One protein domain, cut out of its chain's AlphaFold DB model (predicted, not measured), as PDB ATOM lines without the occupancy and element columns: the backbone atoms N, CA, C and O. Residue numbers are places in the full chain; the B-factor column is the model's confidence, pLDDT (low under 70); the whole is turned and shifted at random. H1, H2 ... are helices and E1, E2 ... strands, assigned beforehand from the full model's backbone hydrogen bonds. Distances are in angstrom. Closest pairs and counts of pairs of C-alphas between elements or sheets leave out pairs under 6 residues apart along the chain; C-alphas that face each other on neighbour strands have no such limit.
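Overview. This is residues 12 to 99 of the 176 residues of an uncharacterized protein of Halobacterium sp. PCN9 (UniProt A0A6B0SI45). A twisted sheet of four strands, in the order E1, E6, E5, E4, forms a wall; over one of its faces the short helix H1 crosses E6 and E5 near one end, and the small hairpin E2 and E3 stands at a distance with its strands crossed to the sheet's. The long stretch of residues 50 to 68 swings from the hairpin round the sheet's E4 edge. The 88 printed residues hold one named helix and six named strands, H1 E1 E2 E3 E4 E5 E6, both sheets antiparallel, mostly strand. The whole is compact, with a radius of gyration of the C-alphas of 12.5 A and spans of 35 by 29 by 22 A.

Arrangement. Start with H1, residues 12 to 20: 4 of its 5 O i to N i+4 pairs are within hydrogen-bond range. It is on the sheet at a height of 7.5 A, across the strands, at 72 degrees to E6, residues 91 to 98, on the local plane; their closest C-alphas, Ala 18 and Val 96, are 4.7 A apart. Next, E1, residues 22 to 24, is E6's antiparallel neighbour, with N 23 and O 94 2.9 A apart. The hairpin of E2, residues 36 to 40, and E3, residues 45 to 49, has N 37 and O 48 at 2.8 A; E2 is apart from E6. Then E4, residues 69 to 76, E5, residues 79 to 86, and E6 form a meander, each strand the antiparallel neighbour of the one before: look for N 72 and O 83 at 2.8 A, and N 82 and O 95 at 2.8 A.

Along the chain. Find C-alpha 12 at (215.511, 170.790, 196.855), where H1 begins its 13.2 A. E4 spans 23.2 A, E5 22.7 A and E6 23.7 A, ending at C-alpha 98, (227.110, 165.394, 196.863).

Size, cuts and confidence. The C-alphas farthest apart, Asp 12 and Asp 66, are 36.3 A apart. The printed part has no cut; the links E1 to E2 and E3 to E4 are long. Confidence is under 70 at residues 28 to 36 and 50 to 60.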
ATOM      1  N   ASP A  12     215.271 169.439 196.327       87.19
ATOM      2  CA  ASP A  12     215.511 170.790 196.855       87.19
ATOM      3  C   ASP A  12     215.819 170.743 198.364       87.19
ATOM      4  O   ASP A  12     216.632 171.518 198.874       87.19
ATOM      5  N   MET A  13     215.219 169.785 199.080       89.56
ATOM      6  CA  MET A  13     215.501 169.535 200.494       89.56
ATOM      7  C   MET A  13     216.886 168.906 200.685       89.56
ATOM      8  O   MET A  13     217.596 169.281 201.616       89.56
ATOM      9  N   LEU A  14     217.288 167.964 199.824       89.75
ATOM     10  CA  LEU A  14     218.623 167.357 199.884       89.75
ATOM     11  C   LEU A  14     219.723 168.394 199.630       89.75
ATOM     12  O   LEU A  14     220.692 168.441 200.386       89.75
ATOM     13  N   ALA A  15     219.533 169.270 198.641       88.75
ATOM     14  CA  ALA A  15     220.446 170.374 198.367       88.75
ATOM     15  C   ALA A  15     220.576 171.319 199.573       88.75
ATOM     16  O   ALA A  15     221.686 171.649 199.983       88.75
ATOM     17  N   ALA A  16     219.453 171.699 200.192       89.44
ATOM     18  CA  ALA A  16     219.472 172.541 201.384       89.44
ATOM     19  C   ALA A  16     220.193 171.860 202.561       89.44
ATOM     20  O   ALA A  16     220.994 172.498 203.239       89.44
ATOM     21  N   LEU A  17     219.964 170.562 202.787       91.00
ATOM     22  CA  LEU A  17     220.651 169.794 203.832       91.00
ATOM     23  C   LEU A  17     222.152 169.647 203.580       91.00
ATOM     24  O   LEU A  17     222.917 169.657 204.544       91.00
ATOM     25  N   ALA A  18     222.581 169.564 202.321       90.31
ATOM     26  CA  ALA A  18     223.999 169.508 201.981       90.31
ATOM     27  C   ALA A  18     224.768 170.767 202.424       90.31
ATOM     28  O   ALA A  18     225.919 170.668 202.851       90.31
ATOM     29  N   ASP A  19     224.117 171.934 202.418       88.94
ATOM     30  CA  ASP A  19     224.711 173.198 202.869       88.94
ATOM     31  C   ASP A  19     224.862 173.300 204.402       88.94
ATOM     32  O   ASP A  19     225.649 174.117 204.892       88.94
ATOM     33  N   HIS A  20     224.140 172.482 205.181       84.19
ATOM     34  CA  HIS A  20     224.220 172.495 206.653       84.19
ATOM     35  C   HIS A  20     225.430 171.730 207.202       84.19
ATOM     36  O   HIS A  20     225.844 171.973 208.338       84.19
ATOM     37  N   GLY A  21     226.017 170.829 206.412       85.25
ATOM     38  CA  GLY A  21     227.015 169.880 206.898       85.25
ATOM     39  C   GLY A  21     226.394 168.807 207.799       85.25
ATOM     40  O   GLY A  21     225.245 168.411 207.613       85.25
ATOM     41  N   GLU A  22     227.167 168.295 208.758       88.88
ATOM     42  CA  GLU A  22     226.658 167.284 209.689       88.88
ATOM     43  C   GLU A  22     225.775 167.927 210.764       88.88
ATOM     44  O   GLU A  22     226.176 168.891 211.421       88.88
ATOM     45  N   ILE A  23     224.581 167.368 210.952       90.50
ATOM     46  CA  ILE A  23     223.567 167.869 211.878       90.50
ATOM     47  C   ILE A  23     223.160 166.795 212.883       90.50
ATOM     48  O   ILE A  23     222.901 165.651 212.517       90.50
ATOM     49  N   ASP A  24     223.042 167.186 214.150       89.44
ATOM     50  CA  ASP A  24     222.392 166.358 215.163       89.44
ATOM     51  C   ASP A  24     220.891 166.302 214.879       89.44
ATOM     52  O   ASP A  24     220.245 167.328 214.634       89.44
ATOM     53  N   VAL A  25     220.320 165.103 214.925       84.94
ATOM     54  CA  VAL A  25     218.925 164.872 214.557       84.94
ATOM     55  C   VAL A  25     218.186 164.076 215.620       84.94
ATOM     56  O   VAL A  25     218.743 163.237 216.319       84.94
ATOM     57  N   GLY A  26     216.888 164.349 215.743       80.69
ATOM     58  CA  GLY A  26     215.992 163.550 216.571       80.69
ATOM     59  C   GLY A  26     215.335 162.452 215.743       80.69
ATOM     60  O   GLY A  26     214.762 162.737 214.686       80.69
ATOM     61  N   VAL A  27     215.361 161.221 216.248       74.81
ATOM     62  CA  VAL A  27     214.595 160.099 215.694       74.81
ATOM     63  C   VAL A  27     213.273 159.984 216.451       74.81
ATOM     64  O   VAL A  27     213.231 160.088 217.673       74.81
ATOM     65  N   GLY A  28     212.158 159.844 215.732       64.75
ATOM     66  CA  GLY A  28     210.838 159.749 216.368       64.75
ATOM     67  C   GLY A  28     210.599 158.414 217.094       64.75
ATOM     68  O   GLY A  28     211.021 157.364 216.615       64.75
ATOM     69  N   ASP A  29     209.796 158.439 218.168       55.72
ATOM     70  CA  ASP A  29     209.405 157.282 219.011       55.72
ATOM     71  C   ASP A  29     208.673 156.130 218.270       55.72
ATOM     72  O   ASP A  29     208.326 155.108 218.865       55.72
ATOM     73  N   GLY A  30     208.382 156.270 216.972       50.59
ATOM     74  CA  GLY A  30     207.562 155.337 216.182       50.59
ATOM     75  C   GLY A  30     208.263 154.055 215.707       50.59
ATOM     76  O   GLY A  30     207.667 153.281 214.962       50.59
ATOM     77  N   HIS A  31     209.507 153.818 216.125       46.91
ATOM     78  CA  HIS A  31     210.475 152.940 215.453       46.91
ATOM     79  C   HIS A  31     210.324 151.418 215.645       46.91
ATOM     80  O   HIS A  31     211.103 150.648 215.096       46.91
ATOM     81  N   ALA A  32     209.374 150.931 216.445       42.94
ATOM     82  CA  ALA A  32     209.425 149.532 216.896       42.94
ATOM     83  C   ALA A  32     208.723 148.499 215.985       42.94
ATOM     84  O   ALA A  32     208.754 147.310 216.305       42.94
ATOM     85  N   ALA A  33     208.052 148.900 214.895       43.94
ATOM     86  CA  ALA A  33     207.174 147.987 214.142       43.94
ATOM     87  C   ALA A  33     207.481 147.829 212.641       43.94
ATOM     88  O   ALA A  33     207.015 146.865 212.036       43.94
ATOM     89  N   SER A  34     208.266 148.723 212.046       50.34
ATOM     90  CA  SER A  34     208.681 148.656 210.642       50.34
ATOM     91  C   SER A  34     210.154 149.025 210.564       50.34
ATOM     92  O   SER A  34     210.579 149.926 211.276       50.34
ATOM     93  N   ASN A  35     210.913 148.333 209.723       60.69
ATOM     94  CA  ASN A  35     212.330 148.553 209.425       60.69
ATOM     95  C   ASN A  35     212.583 149.946 208.809       60.69
ATOM     96  O   ASN A  35     213.010 150.035 207.665       60.69
ATOM     97  N   GLY A  36     212.246 151.038 209.495       65.62
ATOM     98  CA  GLY A  36     212.237 152.375 208.920       65.62
ATOM     99  C   GLY A  36     212.662 153.456 209.903       65.62
ATOM    100  O   GLY A  36     212.254 153.438 211.061       65.62
ATOM    101  N   LEU A  37     213.466 154.398 209.410       74.69
ATOM    102  CA  LEU A  37     214.049 155.511 210.143       74.69
ATOM    103  C   LEU A  37     213.408 156.827 209.739       74.69
ATOM    104  O   LEU A  37     213.491 157.220 208.588       74.69
ATOM    105  N   ASP A  38     212.787 157.505 210.704       82.38
ATOM    106  CA  ASP A  38     212.157 158.811 210.512       82.38
ATOM    107  C   ASP A  38     212.913 159.882 211.306       82.38
ATOM    108  O   ASP A  38     212.901 159.890 212.543       82.38
ATOM    109  N   VAL A  39     213.579 160.763 210.565       81.19
ATOM    110  CA  VAL A  39     214.520 161.770 211.048       81.19
ATOM    111  C   VAL A  39     213.921 163.157 210.869       81.19
ATOM    112  O   VAL A  39     213.556 163.554 209.762       81.19
ATOM    113  N   ALA A  40     213.851 163.927 211.955       85.06
ATOM    114  CA  ALA A  40     213.534 165.349 211.872       85.06
ATOM    115  C   ALA A  40     214.802 166.154 211.548       85.06
ATOM    116  O   ALA A  40     215.763 166.122 212.316       85.06
ATOM    117  N   THR A  41     214.783 166.899 210.443       84.62
ATOM    118  CA  THR A  41     215.863 167.794 210.007       84.62
ATOM    119  C   THR A  41     215.387 169.256 209.995       84.62
ATOM    120  O   THR A  41     214.183 169.512 210.117       84.62
ATOM    121  N   PRO A  42     216.294 170.241 209.848       84.12
ATOM    122  CA  PRO A  42     215.913 171.646 209.683       84.12
ATOM    123  C   PRO A  42     215.002 171.909 208.475       84.12
ATOM    124  O   PRO A  42     214.171 172.813 208.527       84.12
ATOM    125  N   GLU A  43     215.134 171.101 207.422       87.06
ATOM    126  CA  GLU A  43     214.457 171.302 206.134       87.06
ATOM    127  C   GLU A  43     213.192 170.445 205.977       87.06
ATOM    128  O   GLU A  43     212.385 170.669 205.076       87.06
ATOM    129  N   GLY A  44     212.970 169.476 206.869       83.44
ATOM    130  CA  GLY A  44     211.795 168.620 206.807       83.44
ATOM    131  C   GLY A  44     211.945 167.311 207.568       83.44
ATOM    132  O   GLY A  44     212.751 167.177 208.484       83.44
ATOM    133  N   ARG A  45     211.117 166.329 207.211       83.44
ATOM    134  CA  ARG A  45     211.256 164.957 207.712       83.44
ATOM    135  C   ARG A  45     211.812 164.078 206.608       83.44
ATOM    136  O   ARG A  45     211.310 164.124 205.489       83.44
ATOM    137  N   LEU A  46     212.796 163.261 206.953       82.69
ATOM    138  CA  LEU A  46     213.339 162.227 206.085       82.69
ATOM    139  C   LEU A  46     212.936 160.861 206.616       82.69
ATOM    140  O   LEU A  46     213.122 160.580 207.796       82.69
ATOM    141  N   GLN A  47     212.390 160.023 205.740       80.50
ATOM    142  CA  GLN A  47     212.010 158.657 206.069       80.50
ATOM    143  C   GLN A  47     212.814 157.686 205.213       80.50
ATOM    144  O   GLN A  47     212.849 157.814 203.992       80.50
ATOM    145  N   PHE A  48     213.450 156.718 205.859       76.12
ATOM    146  CA  PHE A  48     214.316 155.730 205.231       76.12
ATOM    147  C   PHE A  48     213.855 154.328 205.585       76.12
ATOM    148  O   PHE A  48     213.344 154.103 206.676       76.12
ATOM    149  N   GLU A  49     214.106 153.368 204.707       71.56
ATOM    150  CA  GLU A  49     214.060 151.950 205.050       71.56
ATOM    151  C   GLU A  49     215.414 151.529 205.637       71.56
ATOM    152  O   GLU A  49     216.448 151.564 204.967       71.56
ATOM    153  N   VAL A  50     215.400 151.116 206.901       65.94
ATOM    154  CA  VAL A  50     216.497 150.432 207.591       65.94
ATOM    155  C   VAL A  50     216.183 148.943 207.561       65.94
ATOM    156  O   VAL A  50     215.892 148.318 208.581       65.94
ATOM    157  N   TYR A  51     216.176 148.342 206.371       54.38
ATOM    158  CA  TYR A  51     216.319 146.888 206.319       54.38
ATOM    159  C   TYR A  51     217.648 146.511 207.007       54.38
ATOM    160  O   TYR A  51     218.530 147.360 207.151       54.38
ATOM    161  N   PRO A  52     217.851 145.249 207.423       46.91
ATOM    162  CA  PRO A  52     219.202 144.739 207.623       46.91
ATOM    163  C   PRO A  52     219.889 144.693 206.244       46.91
ATOM    164  O   PRO A  52     219.995 143.636 205.627       46.91
ATOM    165  N   ILE A  53     220.208 145.868 205.701       45.41
ATOM    166  CA  ILE A  53     220.919 146.073 204.445       45.41
ATOM    167  C   ILE A  53     222.380 145.788 204.748       45.41
ATOM    168  O   ILE A  53     222.855 146.065 205.851       45.41
ATOM    169  N   GLU A  54     223.054 145.183 203.775       44.97
ATOM    170  CA  GLU A  54     224.509 145.118 203.706       44.97
ATOM    171  C   GLU A  54     225.086 146.423 204.246       44.97
ATOM    172  O   GLU A  54     224.707 147.510 203.819       44.97
ATOM    173  N   ASP A  55     225.895 146.302 205.289       48.28
ATOM    174  CA  ASP A  55     226.413 147.412 206.064       48.28
ATOM    175  C   ASP A  55     227.376 148.230 205.198       48.28
ATOM    176  O   ASP A  55     228.591 148.107 205.302       48.28
ATOM    177  N   TYR A  56     226.847 149.056 204.295       50.91
ATOM    178  CA  TYR A  56     227.636 149.971 203.471       50.91
ATOM    179  C   TYR A  56     228.327 151.041 204.333       50.91
ATOM    180  O   TYR A  56     229.143 151.807 203.820       50.91
ATOM    181  N   GLY A  57     228.004 151.095 205.631       53.00
ATOM    182  CA  GLY A  57     228.742 151.816 206.649       53.00
ATOM    183  C   GLY A  57     230.084 151.180 206.992       53.00
ATOM    184  O   GLY A  57     230.956 151.924 207.412       53.00
ATOM    185  N   THR A  58     230.306 149.877 206.775       55.56
ATOM    186  CA  THR A  58     231.574 149.206 207.150       55.56
ATOM    187  C   THR A  58     232.831 149.829 206.552       55.56
ATOM    188  O   THR A  58     233.886 149.777 207.182       55.56
ATOM    189  N   ASP A  59     232.727 150.467 205.385       58.88
ATOM    190  CA  ASP A  59     233.838 151.189 204.755       58.88
ATOM    191  C   ASP A  59     233.949 152.666 205.203       58.88
ATOM    192  O   ASP A  59     234.863 153.380 204.784       58.88
ATOM    193  N   HIS A  60     233.035 153.158 206.046       68.69
ATOM    194  CA  HIS A  60     233.052 154.520 206.572       68.69
ATOM    195  C   HIS A  60     233.947 154.620 207.814       68.69
ATOM    196  O   HIS A  60     233.810 153.853 208.760       68.69
ATOM    197  N   GLU A  61     234.813 155.633 207.876       75.62
ATOM    198  CA  GLU A  61     235.829 155.784 208.936       75.62
ATOM    199  C   GLU A  61     235.275 155.845 210.372       75.62
ATOM    200  O   GLU A  61     235.983 155.528 211.325       75.62
ATOM    201  N   ARG A  62     234.014 156.266 210.530       74.81
ATOM    202  CA  ARG A  62     233.311 156.346 211.824       74.81
ATOM    203  C   ARG A  62     232.563 155.075 212.209       74.81
ATOM    204  O   ARG A  62     232.037 155.019 213.314       74.81
ATOM    205  N   HIS A  63     232.446 154.116 211.302       77.94
ATOM    206  CA  HIS A  63     231.732 152.886 211.580       77.94
ATOM    207  C   HIS A  63     232.596 151.986 212.460       77.94
ATOM    208  O   HIS A  63     233.599 151.427 212.017       77.94
ATOM    209  N   ASP A  64     232.206 151.879 213.725       80.62
ATOM    210  CA  ASP A  64     232.881 151.073 214.733       80.62
ATOM    211  C   ASP A  64     231.816 150.347 215.569       80.62
ATOM    212  O   ASP A  64     231.387 150.842 216.616       80.62
ATOM    213  N   PRO A  65     231.348 149.174 215.102       78.69
ATOM    214  CA  PRO A  65     230.345 148.390 215.815       78.69
ATOM    215  C   PRO A  65     230.813 147.927 217.193       78.69
ATOM    216  O   PRO A  65     229.988 147.761 218.091       78.69
ATOM    217  N   ASP A  66     232.122 147.730 217.377       80.75
ATOM    218  CA  ASP A  66     232.694 147.334 218.665       80.75
ATOM    219  C   ASP A  66     232.618 148.487 219.683       80.75
ATOM    220  O   ASP A  66     232.515 148.238 220.887       80.75
ATOM    221  N   ALA A  67     232.618 149.736 219.205       81.69
ATOM    222  CA  ALA A  67     232.357 150.943 219.986       81.69
ATOM    223  C   ALA A  67     230.886 151.408 219.954       81.69
ATOM    224  O   ALA A  67     230.588 152.495 220.442       81.69
ATOM    225  N   GLY A  68     229.968 150.619 219.384       80.94
ATOM    226  CA  GLY A  68     228.541 150.950 219.334       80.94
ATOM    227  C   GLY A  68     228.165 152.047 218.330       80.94
ATOM    228  O   GLY A  68     227.086 152.623 218.449       80.94
ATOM    229  N   VAL A  69     229.017 152.346 217.342       83.31
ATOM    230  CA  VAL A  69     228.755 153.369 216.317       83.31
ATOM    231  C   VAL A  69     228.399 152.707 214.989       83.31
ATOM    232  O   VAL A  69     229.237 152.083 214.338       83.31
ATOM    233  N   HIS A  70     227.155 152.894 214.554       82.81
ATOM    234  CA  HIS A  70     226.638 152.376 213.290       82.81
ATOM    235  C   HIS A  70     226.445 153.498 212.274       82.81
ATOM    236  O   HIS A  70     226.056 154.610 212.628       82.81
ATOM    237  N   VAL A  71     226.672 153.197 210.996       83.44
ATOM    238  CA  VAL A  71     226.524 154.159 209.896       83.44
ATOM    239  C   VAL A  71     225.644 153.529 208.829       83.44
ATOM    240  O   VAL A  71     225.967 152.462 208.324       83.44
ATOM    241  N   ASN A  72     224.549 154.191 208.478       82.69
ATOM    242  CA  ASN A  72     223.717 153.823 207.338       82.69
ATOM    243  C   ASN A  72     223.952 154.823 206.206       82.69
ATOM    244  O   ASN A  72     224.106 156.020 206.463       82.69
ATOM    245  N   ARG A  73     223.958 154.341 204.962       85.31
ATOM    246  CA  ARG A  73     224.177 155.160 203.766       85.31
ATOM    247  C   ARG A  73     223.103 154.883 202.722       85.31
ATOM    248  O   ARG A  73     222.843 153.724 202.411       85.31
ATOM    249  N   TRP A  74     222.550 155.948 202.151       85.50
ATOM    250  CA  TRP A  74     221.616 155.897 201.025       85.50
ATOM    251  C   TRP A  74     222.021 156.876 199.923       85.50
ATOM    252  O   TRP A  74     222.706 157.869 200.182       85.50
ATOM    253  N   PHE A  75     221.553 156.604 198.707       85.31
ATOM    254  CA  PHE A  75     221.811 157.394 197.510       85.31
ATOM    255  C   PHE A  75     220.494 157.909 196.927       85.31
ATOM    256  O   PHE A  75     219.572 157.126 196.700       85.31
ATOM    257  N   PHE A  76     220.395 159.226 196.727       84.31
ATOM    258  CA  PHE A  76     219.203 159.884 196.187       84.31
ATOM    259  C   PHE A  76     219.599 161.061 195.305       84.31
ATOM    260  O   PHE A  76     220.271 161.964 195.786       84.31
ATOM    261  N   ASP A  77     219.166 161.070 194.043       82.06
ATOM    262  CA  ASP A  77     219.279 162.225 193.138       82.06
ATOM    263  C   ASP A  77     220.680 162.879 193.108       82.06
ATOM    264  O   ASP A  77     220.816 164.099 193.060       82.06
ATOM    265  N   GLY A  78     221.742 162.064 193.156       84.31
ATOM    266  CA  GLY A  78     223.135 162.535 193.163       84.31
ATOM    267  C   GLY A  78     223.691 162.929 194.539       84.31
ATOM    268  O   GLY A  78     224.856 163.314 194.633       84.31
ATOM    269  N   TYR A  79     222.912 162.768 195.608       88.00
ATOM    270  CA  TYR A  79     223.317 162.960 196.999       88.00
ATOM    271  C   TYR A  79     223.557 161.632 197.720       88.00
ATOM    272  O   TYR A  79     222.882 160.625 197.482       88.00
ATOM    273  N   ALA A  80     224.544 161.642 198.610       89.44
ATOM    274  CA  ALA A  80     224.758 160.624 199.621       89.44
ATOM    275  C   ALA A  80     224.171 161.129 200.939       89.44
ATOM    276  O   ALA A  80     224.479 162.237 201.389       89.44
ATOM    277  N   VAL A  81     223.335 160.304 201.561       88.69
ATOM    278  CA  VAL A  81     222.755 160.567 202.876       88.69
ATOM    279  C   VAL A  81     223.347 159.571 203.857       88.69
ATOM    280  O   VAL A  81     223.131 158.366 203.731       88.69
ATOM    281  N   LEU A  82     224.111 160.080 204.820       89.00
ATOM    282  CA  LEU A  82     224.760 159.309 205.871       89.00
ATOM    283  C   LEU A  82     224.037 159.556 207.185       89.00
ATOM    284  O   LEU A  82     223.891 160.698 207.610       89.00
ATOM    285  N   HIS A  83     223.618 158.486 207.843       87.75
ATOM    286  CA  HIS A  83     223.086 158.532 209.195       87.75
ATOM    287  C   HIS A  83     224.033 157.797 210.129       87.75
ATOM    288  O   HIS A  83     224.282 156.606 209.932       87.75
ATOM    289  N   VAL A  84     224.515 158.482 211.159       87.31
ATOM    290  CA  VAL A  84     225.343 157.887 212.207       87.31
ATOM    291  C   VAL A  84     224.501 157.723 213.463       87.31
ATOM    292  O   VAL A  84     223.817 158.654 213.880       87.31
ATOM    293  N   HIS A  85     224.561 156.540 214.060       86.81
ATOM    294  CA  HIS A  85     223.928 156.222 215.330       86.81
ATOM    295  C   HIS A  85     224.991 155.755 216.318       86.81
ATOM    296  O   HIS A  85     225.586 154.693 216.136       86.81
ATOM    297  N   ASP A  86     225.214 156.559 217.351       86.44
ATOM    298  CA  ASP A  86     225.983 156.184 218.533       86.44
ATOM    299  C   ASP A  86     225.017 155.575 219.554       86.44
ATOM    300  O   ASP A  86     224.212 156.282 220.165       86.44
ATOM    301  N   VAL A  87     225.074 154.250 219.697       82.12
ATOM    302  CA  VAL A  87     224.157 153.459 220.531       82.12
ATOM    303  C   VAL A  87     224.356 153.747 222.016       82.12
ATOM    304  O   VAL A  87     223.395 153.710 222.785       82.12
ATOM    305  N   ASP A  88     225.588 154.030 222.434       81.81
ATOM    306  CA  ASP A  88     225.912 154.250 223.843       81.81
ATOM    307  C   ASP A  88     225.402 155.615 224.318       81.81
ATOM    308  O   ASP A  88     224.917 155.749 225.448       81.81
ATOM    309  N   ALA A  89     225.500 156.631 223.457       84.25
ATOM    310  CA  ALA A  89     224.984 157.968 223.721       84.25
ATOM    311  C   ALA A  89     223.501 158.147 223.346       84.25
ATOM    312  O   ALA A  89     222.923 159.171 223.716       84.25
ATOM    313  N   ASP A  90     222.908 157.184 222.628       84.00
ATOM    314  CA  ASP A  90     221.600 157.309 221.961       84.00
ATOM    315  C   ASP A  90     221.541 158.579 221.088       84.00
ATOM    316  O   ASP A  90     220.582 159.354 221.100       84.00
ATOM    317  N   ALA A  91     222.650 158.855 220.392       86.81
ATOM    318  CA  ALA A  91     222.841 160.065 219.607       86.81
ATOM    319  C   ALA A  91     222.784 159.751 218.113       86.81
ATOM    320  O   ALA A  91     223.397 158.797 217.629       86.81
ATOM    321  N   HIS A  92     222.070 160.601 217.379       88.56
ATOM    322  CA  HIS A  92     221.882 160.466 215.945       88.56
ATOM    323  C   HIS A  92     222.372 161.714 215.231       88.56
ATOM    324  O   HIS A  92     222.001 162.833 215.596       88.56
ATOM    325  N   SER A  93     223.148 161.515 214.174       90.00
ATOM    326  CA  SER A  93     223.523 162.588 213.265       90.00
ATOM    327  C   SER A  93     223.240 162.215 211.818       90.00
ATOM    328  O   SER A  93     223.183 161.041 211.442       90.00
ATOM    329  N   LEU A  94     223.015 163.243 211.008       90.56
ATOM    330  CA  LEU A  94     222.790 163.133 209.578       90.56
ATOM    331  C   LEU A  94     223.792 164.021 208.842       90.56
ATOM    332  O   LEU A  94     223.979 165.180 209.201       90.56
ATOM    333  N   LEU A  95     224.391 163.493 207.783       91.19
ATOM    334  CA  LEU A  95     225.179 164.255 206.826       91.19
ATOM    335  C   LEU A  95     224.627 163.995 205.429       91.19
ATOM    336  O   LEU A  95     224.586 162.854 204.971       91.19
ATOM    337  N   VAL A  96     224.228 165.064 204.748       91.06
ATOM    338  CA  VAL A  96     223.893 165.037 203.325       91.06
ATOM    339  C   VAL A  96     225.029 165.715 202.575       91.06
ATOM    340  O   VAL A  96     225.549 166.730 203.027       91.06
ATOM    341  N   ARG A  97     225.459 165.138 201.458       92.38
ATOM    342  CA  ARG A  97     226.466 165.747 200.581       92.38
ATOM    343  C   ARG A  97     226.340 165.216 199.166       92.38
ATOM    344  O   ARG A  97     225.750 164.157 198.961       92.38
ATOM    345  N   ASP A  98     226.944 165.917 198.215       90.44
ATOM    346  CA  ASP A  98     227.110 165.394 196.863       90.44
ATOM    347  C   ASP A  98     227.807 164.024 196.913       90.44
ATOM    348  O   ASP A  98     228.731 163.790 197.713       90.44
ATOM    349  N   GLN A  99     227.348 163.104 196.067       89.69
ATOM    350  CA  GLN A  99     227.968 161.792 195.936       89.69
ATOM    351  C   GLN A  99     229.388 161.925 195.405       89.69
ATOM    352  O   GLN A  99     229.655 162.598 194.404       89.69
TER     353      GLN A  99